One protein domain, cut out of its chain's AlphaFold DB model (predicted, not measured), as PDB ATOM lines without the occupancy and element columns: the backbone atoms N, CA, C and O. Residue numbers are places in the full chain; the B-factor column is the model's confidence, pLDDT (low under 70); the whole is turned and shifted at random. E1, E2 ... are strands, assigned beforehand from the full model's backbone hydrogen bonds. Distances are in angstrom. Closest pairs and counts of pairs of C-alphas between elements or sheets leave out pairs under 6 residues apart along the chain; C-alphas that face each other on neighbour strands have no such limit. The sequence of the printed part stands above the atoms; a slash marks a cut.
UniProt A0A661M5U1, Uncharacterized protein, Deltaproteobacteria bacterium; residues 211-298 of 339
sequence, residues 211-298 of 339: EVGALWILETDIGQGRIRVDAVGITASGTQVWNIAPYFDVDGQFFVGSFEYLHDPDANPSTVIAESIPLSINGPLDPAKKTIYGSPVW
ATOM      1  N   GLU A 211     222.794 258.635 253.909       88.56
ATOM      2  CA  GLU A 211     223.420 257.360 254.258       88.56
ATOM      3  C   GLU A 211     222.621 256.153 253.746       88.56
ATOM      4  O   GLU A 211     223.182 255.061 253.615       88.56
ATOM      5  N   VAL A 212     221.330 256.328 253.437       89.62
ATOM      6  CA  VAL A 212     220.456 255.266 252.924       89.62
ATOM      7  C   VAL A 212     220.524 255.236 251.400       89.62
ATOM      8  O   VAL A 212     220.012 256.120 250.723       89.62
ATOM      9  N   GLY A 213     221.146 254.191 250.848       86.75
ATOM     10  CA  GLY A 213     221.389 254.094 249.404       86.75
ATOM     11  C   GLY A 213     220.386 253.227 248.642       86.75
ATOM     12  O   GLY A 213     220.165 253.444 247.454       86.75
ATOM     13  N   ALA A 214     219.782 252.239 249.302       89.81
ATOM     14  CA  ALA A 214     218.947 251.241 248.635       89.81
ATOM     15  C   ALA A 214     217.837 250.714 249.542       89.81
ATOM     16  O   ALA A 214     217.895 250.851 250.766       89.81
ATOM     17  N   LEU A 215     216.849 250.063 248.932       91.19
ATOM     18  CA  LEU A 215     215.853 249.266 249.638       91.19
ATOM     19  C   LEU A 215     216.267 247.796 249.748       91.19
ATOM     20  O   LEU A 215     217.008 247.258 248.923       91.19
ATOM     21  N   TRP A 216     215.711 247.115 250.744       92.56
ATOM     22  CA  TRP A 216     215.791 245.670 250.903       92.56
ATOM     23  C   TRP A 216     214.430 245.092 251.266       92.56
ATOM     24  O   TRP A 216     213.778 245.571 252.190       92.56
ATOM     25  N   ILE A 217     214.033 244.029 250.564       92.88
ATOM     26  CA  ILE A 217     212.772 243.318 250.804       92.88
ATOM     27  C   ILE A 217     212.971 242.256 251.888       92.88
ATOM     28  O   ILE A 217     213.774 241.326 251.733       92.88
ATOM     29  N   LEU A 218     212.209 242.381 252.969       90.94
ATOM     30  CA  LEU A 218     212.162 241.432 254.074       90.94
ATOM     31  C   LEU A 218     210.983 240.477 253.883       90.94
ATOM     32  O   LEU A 218     209.896 240.903 253.512       90.94
ATOM     33  N   GLU A 219     211.205 239.193 254.157       91.38
ATOM     34  CA  GLU A 219     210.144 238.186 254.225       91.38
ATOM     35  C   GLU A 219     210.115 237.587 255.625       91.38
ATOM     36  O   GLU A 219     211.133 237.090 256.111       91.38
ATOM     37  N   THR A 220     208.947 237.628 256.255       89.25
ATOM     38  CA  THR A 220     208.714 237.085 257.592       89.25
ATOM     39  C   THR A 220     207.636 236.014 257.513       89.25
ATOM     40  O   THR A 220     206.516 236.296 257.094       89.25
ATOM     41  N   ASP A 221     207.952 234.789 257.931       89.94
ATOM     42  CA  ASP A 221     206.945 233.739 258.101       89.94
ATOM     43  C   ASP A 221     206.075 234.061 259.322       89.94
ATOM     44  O   ASP A 221     206.572 234.150 260.449       89.94
ATOM     45  N   ILE A 222     204.778 234.266 259.084       87.12
ATOM     46  CA  ILE A 222     203.781 234.576 260.120       87.12
ATOM     47  C   ILE A 222     202.878 233.369 260.432       87.12
ATOM     48  O   ILE A 222     201.902 233.491 261.175       87.12
ATOM     49  N   GLY A 223     203.231 232.187 259.918       85.69
ATOM     50  CA  GLY A 223     202.565 230.914 260.163       85.69
ATOM     51  C   GLY A 223     201.548 230.530 259.089       85.69
ATOM     52  O   GLY A 223     201.089 231.341 258.291       85.69
ATOM     53  N   GLN A 224     201.175 229.243 259.072       86.81
ATOM     54  CA  GLN A 224     200.199 228.673 258.124       86.81
ATOM     55  C   GLN A 224     200.560 228.894 256.641       86.81
ATOM     56  O   GLN A 224     199.677 228.969 255.790       86.81
ATOM     57  N   GLY A 225     201.855 229.010 256.331       85.25
ATOM     58  CA  GLY A 225     202.324 229.312 254.980       85.25
ATOM     59  C   GLY A 225     202.065 230.755 254.540       85.25
ATOM     60  O   GLY A 225     202.269 231.062 253.371       85.25
ATOM     61  N   ARG A 226     201.620 231.651 255.433       88.19
ATOM     62  CA  ARG A 226     201.541 233.088 255.153       88.19
ATOM     63  C   ARG A 226     202.905 233.732 255.380       88.19
ATOM     64  O   ARG A 226     203.508 233.580 256.442       88.19
ATOM     65  N   ILE A 227     203.357 234.486 254.389       90.19
ATOM     66  CA  ILE A 227     204.578 235.281 254.437       90.19
ATOM     67  C   ILE A 227     204.186 236.752 254.390       90.19
ATOM     68  O   ILE A 227     203.450 237.175 253.499       90.19
ATOM     69  N   ARG A 228     204.702 237.537 255.333       88.56
ATOM     70  CA  ARG A 228     204.651 238.994 255.280       88.56
ATOM     71  C   ARG A 228     205.869 239.536 254.552       88.56
ATOM     72  O   ARG A 228     206.989 239.094 254.802       88.56
ATOM     73  N   VAL A 229     205.629 240.507 253.685       89.25
ATOM     74  CA  VAL A 229     206.634 241.224 252.917       89.25
ATOM     75  C   VAL A 229     206.667 242.675 253.377       89.25
ATOM     76  O   VAL A 229     205.662 243.381 253.294       89.25
ATOM     77  N   ASP A 230     207.844 243.102 253.825       88.56
ATOM     78  CA  ASP A 230     208.160 244.469 254.242       88.56
ATOM     79  C   ASP A 230     209.367 244.989 253.446       88.56
ATOM     80  O   ASP A 230     210.048 244.238 252.738       88.56
ATOM     81  N   ALA A 231     209.665 246.281 253.577       88.81
ATOM     82  CA  ALA A 231     210.881 246.868 253.034       88.81
ATOM     83  C   ALA A 231     211.545 247.796 254.049       88.81
ATOM     84  O   ALA A 231     210.881 248.525 254.785       88.81
ATOM     85  N   VAL A 232     212.873 247.764 254.063       90.50
ATOM     86  CA  VAL A 232     213.723 248.643 254.873       90.50
ATOM     87  C   VAL A 232     214.758 249.310 253.986       90.50
ATOM     88  O   VAL A 232     215.092 248.797 252.916       90.50
ATOM     89  N   GLY A 233     215.288 250.441 254.433       91.06
ATOM     90  CA  GLY A 233     216.478 251.019 253.827       91.06
ATOM     91  C   GLY A 233     217.721 250.267 254.229       91.06
ATOM     92  O   GLY A 233     217.763 249.632 255.282       91.06
ATOM     93  N   ILE A 234     218.747 250.377 253.402       92.88
ATOM     94  CA  ILE A 234     220.064 249.828 253.667       92.88
ATOM     95  C   ILE A 234     221.111 250.914 253.463       92.88
ATOM     96  O   ILE A 234     221.140 251.586 252.427       92.88
ATOM     97  N   THR A 235     221.986 251.064 254.454       91.75
ATOM     98  CA  THR A 235     223.184 251.898 254.333       91.75
ATOM     99  C   THR A 235     224.294 251.178 253.569       91.75
ATOM    100  O   THR A 235     224.273 249.956 253.408       91.75
ATOM    101  N   ALA A 236     225.338 251.900 253.160       89.56
ATOM    102  CA  ALA A 236     226.511 251.291 252.522       89.56
ATOM    103  C   ALA A 236     227.210 250.218 253.392       89.56
ATOM    104  O   ALA A 236     227.856 249.317 252.855       89.56
ATOM    105  N   SER A 237     227.075 250.288 254.723       90.81
ATOM    106  CA  SER A 237     227.598 249.287 255.666       90.81
ATOM    107  C   SER A 237     226.686 248.069 255.852       90.81
ATOM    108  O   SER A 237     227.065 247.136 256.558       90.81
ATOM    109  N   GLY A 238     225.501 248.058 255.235       91.50
ATOM    110  CA  GLY A 238     224.518 246.983 255.373       91.50
ATOM    111  C   GLY A 238     223.569 247.138 256.567       91.50
ATOM    112  O   GLY A 238     222.861 246.186 256.895       91.50
ATOM    113  N   THR A 239     223.541 248.299 257.229       93.56
ATOM    114  CA  THR A 239     222.624 248.555 258.351       93.56
ATOM    115  C   THR A 239     221.192 248.688 257.836       93.56
ATOM    116  O   THR A 239     220.946 249.437 256.894       93.56
ATOM    117  N   GLN A 240     220.248 247.983 258.467       93.50
ATOM    118  CA  GLN A 240     218.816 248.084 258.167       93.50
ATOM    119  C   GLN A 240     218.200 249.314 258.829       93.50
ATOM    120  O   GLN A 240     218.227 249.425 260.053       93.50
ATOM    121  N   VAL A 241     217.602 250.188 258.024       91.94
ATOM    122  CA  VAL A 241     217.032 251.471 258.443       91.94
ATOM    123  C   VAL A 241     215.514 251.458 258.273       91.94
ATOM    124  O   VAL A 241     214.992 251.164 257.196       91.94
ATOM    125  N   TRP A 242     214.805 251.771 259.353       89.88
ATOM    126  CA  TRP A 242     213.342 251.801 259.424       89.88
ATOM    127  C   TRP A 242     212.780 253.206 259.175       89.88
ATOM    128  O   TRP A 242     213.545 254.149 259.023       89.88
ATOM    129  N   ASN A 243     211.444 253.338 259.163       81.19
ATOM    130  CA  ASN A 243     210.681 254.547 258.797       81.19
ATOM    131  C   ASN A 243     210.774 254.957 257.322       81.19
ATOM    132  O   ASN A 243     210.475 256.090 256.953       81.19
ATOM    133  N   ILE A 244     211.099 254.008 256.451       76.75
ATOM    134  CA  ILE A 244     211.035 254.223 255.009       76.75
ATOM    135  C   ILE A 244     209.648 253.823 254.558       76.75
ATOM    136  O   ILE A 244     209.345 252.644 254.606       76.75
ATOM    137  N   ALA A 245     208.807 254.788 254.182       76.94
ATOM    138  CA  ALA A 245     207.452 254.554 253.686       76.94
ATOM    139  C   ALA A 245     207.506 253.883 252.297       76.94
ATOM    140  O   ALA A 245     207.677 254.591 251.293       76.94
ATOM    141  N   PRO A 246     207.407 252.544 252.199       79.94
ATOM    142  CA  PRO A 246     207.629 251.847 250.949       79.94
ATOM    143  C   PRO A 246     206.296 251.586 250.242       79.94
ATOM    144  O   PRO A 246     205.224 251.548 250.857       79.94
ATOM    145  N   TYR A 247     206.359 251.358 248.940       84.56
ATOM    146  CA  TYR A 247     205.280 250.720 248.205       84.56
ATOM    147  C   TYR A 247     205.815 249.557 247.380       84.56
ATOM    148  O   TYR A 247     206.991 249.522 247.016       84.56
ATOM    149  N   PHE A 248     204.933 248.609 247.093       86.12
ATOM    150  CA  PHE A 248     205.223 247.407 246.330       86.12
ATOM    151  C   PHE A 248     204.342 247.354 245.092       86.12
ATOM    152  O   PHE A 248     203.130 247.532 245.197       86.12
ATOM    153  N   ASP A 249     204.950 247.072 243.946       87.81
ATOM    154  CA  ASP A 249     204.273 246.608 242.738       87.81
ATOM    155  C   ASP A 249     204.457 245.084 242.638       87.81
ATOM    156  O   ASP A 249     205.588 244.591 242.575       87.81
ATOM    157  N   VAL A 250     203.347 244.344 242.669       87.38
ATOM    158  CA  VAL A 250     203.299 242.890 242.477       87.38
ATOM    159  C   VAL A 250     202.471 242.598 241.232       87.38
ATOM    160  O   VAL A 250     201.242 242.635 241.267       87.38
ATOM    161  N   ASP A 251     203.149 242.337 240.115       83.75
ATOM    162  CA  ASP A 251     202.539 242.084 238.801       83.75
ATOM    163  C   ASP A 251     201.445 243.109 238.396       83.75
ATOM    164  O   ASP A 251     200.435 242.769 237.775       83.75
ATOM    165  N   GLY A 252     201.640 244.389 238.733       79.75
ATOM    166  CA  GLY A 252     200.727 245.500 238.451       79.75
ATOM    167  C   GLY A 252     199.767 245.857 239.593       79.75
ATOM    168  O   GLY A 252     198.948 246.766 239.425       79.75
ATOM    169  N   GLN A 253     199.832 245.159 240.731       82.69
ATOM    170  CA  GLN A 253     199.069 245.473 241.943       82.69
ATOM    171  C   GLN A 253     199.911 246.288 242.924       82.69
ATOM    172  O   GLN A 253     201.035 245.911 243.235       82.69
ATOM    173  N   PHE A 254     199.343 247.380 243.441       82.50
ATOM    174  CA  PHE A 254     200.045 248.311 244.324       82.50
ATOM    175  C   PHE A 254     199.684 248.097 245.796       82.50
ATOM    176  O   PHE A 254     198.506 248.124 246.155       82.50
ATOM    177  N   PHE A 255     200.701 247.978 246.646       81.56
ATOM    178  CA  PHE A 255     200.578 247.874 248.102       81.56
ATOM    179  C   PHE A 255     201.428 248.953 248.774       81.56
ATOM    180  O   PHE A 255     202.516 249.255 248.299       81.56
ATOM    181  N   VAL A 256     200.961 249.530 249.880       78.75
ATOM    182  CA  VAL A 256     201.695 250.548 250.654       78.75
ATOM    183  C   VAL A 256     202.049 249.972 252.021       78.75
ATOM    184  O   VAL A 256     201.206 249.336 252.652       78.75
ATOM    185  N   GLY A 257     203.273 250.205 252.499       79.25
ATOM    186  CA  GLY A 257     203.729 249.733 253.809       79.25
ATOM    187  C   GLY A 257     204.213 248.288 253.781       79.25
ATOM    188  O   GLY A 257     205.413 248.045 253.787       79.25
ATOM    189  N   SER A 258     203.281 247.340 253.733       82.38
ATOM    190  CA  SER A 258     203.560 245.901 253.721       82.38
ATOM    191  C   SER A 258     202.447 245.140 253.006       82.38
ATOM    192  O   SER A 258     201.367 245.685 252.756       82.38
ATOM    193  N   PHE A 259     202.692 243.877 252.665       84.81
ATOM    194  CA  PHE A 259     201.641 242.966 252.212       84.81
ATOM    195  C   PHE A 259     201.907 241.534 252.668       84.81
ATOM    196  O   PHE A 259     203.022 241.178 253.038       84.81
ATOM    197  N   GLU A 260     200.874 240.701 252.642       88.88
ATOM    198  CA  GLU A 260     200.988 239.272 252.929       88.88
ATOM    199  C   GLU A 260     200.727 238.467 251.662       88.88
ATOM    200  O   GLU A 260     199.927 238.870 250.819       88.88
ATOM    201  N   TYR A 261     201.356 237.304 251.535       88.56
ATOM    202  CA  TYR A 261     201.034 236.326 250.502       88.56
ATOM    203  C   TYR A 261     201.040 234.910 251.081       88.56
ATOM    204  O   TYR A 261     201.683 234.637 252.095       88.56
ATOM    205  N   LEU A 262     200.299 234.001 250.448       90.19
ATOM    206  CA  LEU A 262     200.368 232.576 250.771       90.19
ATOM    207  C   LEU A 262     201.473 231.939 249.942       90.19
ATOM    208  O   LEU A 262     201.386 231.939 248.716       90.19
ATOM    209  N   HIS A 263     202.493 231.410 250.609       90.69
ATOM    210  CA  HIS A 263     203.581 230.714 249.951       90.69
ATOM    211  C   HIS A 263     203.081 229.415 249.322       90.69
ATOM    212  O   HIS A 263     202.582 228.524 250.010       90.69
ATOM    213  N   ASP A 264     203.255 229.319 248.009       91.06
ATOM    214  CA  ASP A 264     202.953 228.142 247.212       91.06
ATOM    215  C   ASP A 264     204.137 227.892 246.266       91.06
ATOM    216  O   ASP A 264     204.291 228.623 245.286       91.06
ATOM    217  N   PRO A 265     204.998 226.896 246.546       88.94
ATOM    218  CA  PRO A 265     206.180 226.625 245.732       88.94
ATOM    219  C   PRO A 265     205.841 226.162 244.307       88.94
ATOM    220  O   PRO A 265     206.709 226.236 243.436       88.94
ATOM    221  N   ASP A 266     204.606 225.707 244.065       92.62
ATOM    222  CA  ASP A 266     204.129 225.258 242.756       92.62
ATOM    223  C   ASP A 266     203.427 226.384 241.967       92.62
ATOM    224  O   ASP A 266     203.086 226.207 240.792       92.62
ATOM    225  N   ALA A 267     203.223 227.557 242.580       88.88
ATOM    226  CA  ALA A 267     202.637 228.711 241.914       88.88
ATOM    227  C   ALA A 267     203.580 229.322 240.868       88.88
ATOM    228  O   ALA A 267     204.809 229.227 240.936       88.88
ATOM    229  N   ASN A 268     202.991 230.027 239.898       87.19
ATOM    230  CA  ASN A 268     203.774 230.838 238.974       87.19
ATOM    231  C   ASN A 268     204.537 231.928 239.751       87.19
ATOM    232  O   ASN A 268     203.954 232.547 240.644       87.19
ATOM    233  N   PRO A 269     205.809 232.192 239.407       90.31
ATOM    234  CA  PRO A 269     206.587 233.221 240.075       90.31
ATOM    235  C   PRO A 269     206.013 234.607 239.776       90.31
ATOM    236  O   PRO A 269     205.834 234.969 238.611       90.31
ATOM    237  N   SER A 270     205.813 235.395 240.827       88.00
ATOM    238  CA  SER A 270     205.422 236.802 240.746       88.00
ATOM    239  C   SER A 270     206.620 237.700 241.014       88.00
ATOM    240  O   SER A 270     207.476 237.399 241.857       88.00
ATOM    241  N   THR A 271     206.708 238.811 240.286       91.25
ATOM    242  CA  THR A 271     207.758 239.806 240.515       91.25
ATOM    243  C   THR A 271     207.263 240.863 241.486       91.25
ATOM    244  O   THR A 271     206.265 241.523 241.224       91.25
ATOM    245  N   VAL A 272     208.015 241.065 242.564       91.12
ATOM    246  CA  VAL A 272     207.815 242.147 243.528       91.12
ATOM    247  C   VAL A 272     208.865 243.218 243.278       91.12
ATOM    248  O   VAL A 272     210.063 242.919 243.245       91.12
ATOM    249  N   ILE A 273     208.423 244.460 243.125       91.00
ATOM    250  CA  ILE A 273     209.284 245.642 243.063       91.00
ATOM    251  C   ILE A 273     208.921 246.528 244.247       91.00
ATOM    252  O   ILE A 273     207.774 246.944 244.360       91.00
ATOM    253  N   ALA A 274     209.879 246.793 245.129       89.75
ATOM    254  CA  ALA A 274     209.733 247.736 246.226       89.75
ATOM    255  C   ALA A 274     210.407 249.060 245.863       89.75
ATOM    256  O   ALA A 274     211.570 249.086 245.454       89.75
ATOM    257  N   GLU A 275     209.678 250.148 246.053       85.88
ATOM    258  CA  GLU A 275     210.097 251.514 245.761       85.88
ATOM    259  C   GLU A 275     209.750 252.421 246.954       85.88
ATOM    260  O   GLU A 275     208.830 252.148 247.728       85.88
ATOM    261  N   SER A 276     210.501 253.508 247.136       76.19
ATOM    262  CA  SER A 276     210.200 254.529 248.146       76.19
ATOM    263  C   SER A 276     209.279 255.588 247.546       76.19
ATOM    264  O   SER A 276     209.507 256.024 246.416       76.19
ATOM    265  N   ILE A 277     208.268 256.048 248.291       67.12
ATOM    266  CA  ILE A 277     207.341 257.088 247.808       67.12
ATOM    267  C   ILE A 277     208.141 258.322 247.325       67.12
ATOM    268  O   ILE A 277     209.002 258.784 248.065       67.12
ATOM    269  N   PRO A 278     207.860 258.912 246.141       44.94
ATOM    270  CA  PRO A 278     208.619 260.051 245.590       44.94
ATOM    271  C   PRO A 278     208.603 261.336 246.436       44.94
ATOM    272  O   PRO A 278     209.389 262.244 246.191       44.94
ATOM    273  N   LEU A 279     207.677 261.426 247.398       45.88
ATOM    274  CA  LEU A 279     207.596 262.484 248.414       45.88
ATOM    275  C   LEU A 279     208.471 262.197 249.643       45.88
ATOM    276  O   LEU A 279     208.513 263.003 250.566       45.88
ATOM    277  N   SER A 280     209.144 261.047 249.668       49.78
ATOM    278  CA  SER A 280     210.207 260.777 250.619       49.78
ATOM    279  C   SER A 280     211.293 261.830 250.431       49.78
ATOM    280  O   SER A 280     211.741 262.099 249.315       49.78
ATOM    281  N   ILE A 281     211.722 262.411 251.547       48.69
ATOM    282  CA  ILE A 281     212.777 263.427 251.627       48.69
ATOM    283  C   ILE A 281     214.100 262.907 251.003       48.69
ATOM    284  O   ILE A 281     214.968 263.692 250.633       48.69
ATOM    285  N   ASN A 282     214.206 261.588 250.790       51.31
ATOM    286  CA  ASN A 282     215.350 260.845 250.251       51.31
ATOM    287  C   ASN A 282     215.599 261.042 248.748       51.31
ATOM    288  O   ASN A 282     216.655 260.658 248.246       51.31
ATOM    289  N   GLY A 283     214.621 261.555 247.994       53.81
ATOM    290  CA  GLY A 283     214.576 261.256 246.561       53.81
ATOM    291  C   GLY A 283     214.366 259.749 246.321       53.81
ATOM    292  O   GLY A 283     214.060 259.003 247.253       53.81
ATOM    293  N   PRO A 284     214.448 259.266 245.072       62.53
ATOM    294  CA  PRO A 284     214.249 257.848 244.792       62.53
ATOM    295  C   PRO A 284     215.432 257.025 245.329       62.53
ATOM    296  O   PRO A 284     216.547 257.166 244.829       62.53
ATOM    297  N   LEU A 285     215.184 256.164 246.322       77.38
ATOM    298  CA  LEU A 285     216.117 255.097 246.697       77.38
ATOM    299  C   LEU A 285     216.207 254.066 245.568       77.38
ATOM    300  O   LEU A 285     215.234 253.873 244.830       77.38
ATOM    301  N   ASP A 286     217.336 253.360 245.471       84.19
ATOM    302  CA  ASP A 286     217.453 252.257 244.518       84.19
ATOM    303  C   ASP A 286     216.374 251.195 244.816       84.19
ATOM    304  O   ASP A 286     216.310 250.677 245.944       84.19
ATOM    305  N   PRO A 287     215.506 250.868 243.836       86.56
ATOM    306  CA  PRO A 287     214.410 249.941 244.047       86.56
ATOM    307  C   PRO A 287     214.935 248.534 244.310       86.56
ATOM    308  O   PRO A 287     215.900 248.075 243.694       86.56
ATOM    309  N   ALA A 288     214.240 247.809 245.177       90.56
ATOM    310  CA  ALA A 288     214.523 246.405 245.419       90.56
ATOM    311  C   ALA A 288     213.597 245.534 244.576       90.56
ATOM    312  O   ALA A 288     212.406 245.804 244.450       90.56
ATOM    313  N   LYS A 289     214.133 244.449 244.020       93.06
ATOM    314  CA  LYS A 289     213.357 243.487 243.236       93.06
ATOM    315  C   LYS A 289     213.506 242.092 243.821       93.06
ATOM    316  O   LYS A 289     214.622 241.654 244.095       93.06
ATOM    317  N   LYS A 290     212.392 241.378 243.961       92.75
ATOM    318  CA  LYS A 290     212.359 239.991 244.432       92.75
ATOM    319  C   LYS A 290     211.361 239.162 243.630       92.75
ATOM    320  O   LYS A 290     210.438 239.695 243.024       92.75
ATOM    321  N   THR A 291     211.566 237.853 243.619       91.81
ATOM    322  CA  THR A 291     210.603 236.888 243.087       91.81
ATOM    323  C   THR A 291     209.967 236.150 244.253       91.81
ATOM    324  O   THR A 291     210.691 235.629 245.101       91.81
ATOM    325  N   ILE A 292     208.637 236.119 244.282       91.19
ATOM    326  CA  ILE A 292     207.851 235.354 245.254       91.19
ATOM    327  C   ILE A 292     207.084 234.240 244.541       91.19
ATOM    328  O   ILE A 292     206.828 234.320 243.338       91.19
ATOM    329  N   TYR A 293     206.718 233.209 245.297       89.25
ATOM    330  CA  TYR A 293     205.952 232.060 244.818       89.25
ATOM    331  C   TYR A 293     204.665 231.977 245.632       89.25
ATOM    332  O   TYR A 293     204.687 231.563 246.793       89.25
ATOM    333  N   GLY A 294     203.581 232.485 245.049       85.56
ATOM    334  CA  GLY A 294     202.303 232.674 245.728       85.56
ATOM    335  C   GLY A 294     201.600 233.962 245.311       85.56
ATOM    336  O   GLY A 294     202.182 234.818 244.649       85.56
ATOM    337  N   SER A 295     200.331 234.104 245.693       80.25
ATOM    338  CA  SER A 295     199.534 235.308 245.416       80.25
ATOM    339  C   SER A 295     199.337 236.150 246.680       80.25
ATOM    340  O   SER A 295     199.119 235.570 247.753       80.25
ATOM    341  N   PRO A 296     199.366 237.494 246.575       82.44
ATOM    342  CA  PRO A 296     199.033 238.372 247.689       82.44
ATOM    343  C   PRO A 296     197.655 238.051 248.273       82.44
ATOM    344  O   PRO A 296     196.674 237.865 247.546       82.44
ATOM    345  N   VAL A 297     197.573 238.009 249.599       75.62
ATOM    346  CA  VAL A 297     196.312 237.915 250.326       75.62
ATOM    347  C   VAL A 297     195.781 239.338 250.471       75.62
ATOM    348  O   VAL A 297     196.402 240.176 251.113       75.62
ATOM    349  N   TRP A 298     194.616 239.619 249.888       57.88
ATOM    350  CA  TRP A 298     193.970 240.944 249.890       57.88
ATOM    351  C   TRP A 298     193.495 241.427 251.281       57.88
ATOM    352  O   TRP A 298     192.775 242.415 251.383       57.88
TER     353      TRP A 298
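AT A GLANCE: This is residues 211 to 298 of the 339 residues of an uncharacterized protein of Deltaproteobacteria bacterium (UniProt A0A661M5U1). One strongly twisted sheet folds over on itself, so that the hairpin E1 and E2 partly faces the hairpin E7 and E8; E6 joins the two at one end, where E8 bends by 95 degrees. The small hairpin E4 and E5 extends the sheet beside E7, and short E3 pairs with E2 near the end of E2 away from E6. The 88 printed residues hold eight named strands, E1 to E8, and no named helix: an all-strand, branched sheet with antiparallel neighbours. It is compact, radius of gyration of the C-alphas 13.1 A, and elongated, spanning 39 by 25 by 17 A.

HOW THE PARTS SIT: E1, residues 212 to 223, pairs with E2, residues 226 to 235, with N 218 and O 230 2.9 A apart. E3, residues 240 to 242, completes a meander, each strand the antiparallel neighbour of the one before; N 241 and O 233 are 2.8 A apart. E4, residues 246 to 250, and E5, residues 253 to 256, have N 248 and O 255 at 2.8 A. E6, residues 259 to 263, is on the same side of E2 as E3, with N 227 and O 261 at 2.8 A. E7, residues 269 to 276, is the antiparallel neighbour of E4, with N 249 and O 273 within hydrogen-bond range at 2.9 A. E8, residues 288 to 297, pairs with E7 at N 272 and O 290, 2.8 A, and with E6 at N 297 and O 260, 2.8 A. The closest C-alphas of E1 and E8, Leu 215 and Ala 288, are 5.3 A apart.

IN THESE COORDINATES: E1 begins at C-alpha 212 (220.456, 255.266, 252.924) and is 31.1 A long; E2 is 28.7 A, E7 23.1 A and E8 20.7 A. E8 ends at C-alpha 297 (196.312, 237.915, 250.326).

THE WHOLE: The C-alphas farthest apart, Asp 266 and Ile 281, are 40.1 A apart. The printed part has no cut. E7 to E8 is a long link. Residues 277 to 284 and 298 are under 70 in pLDDT.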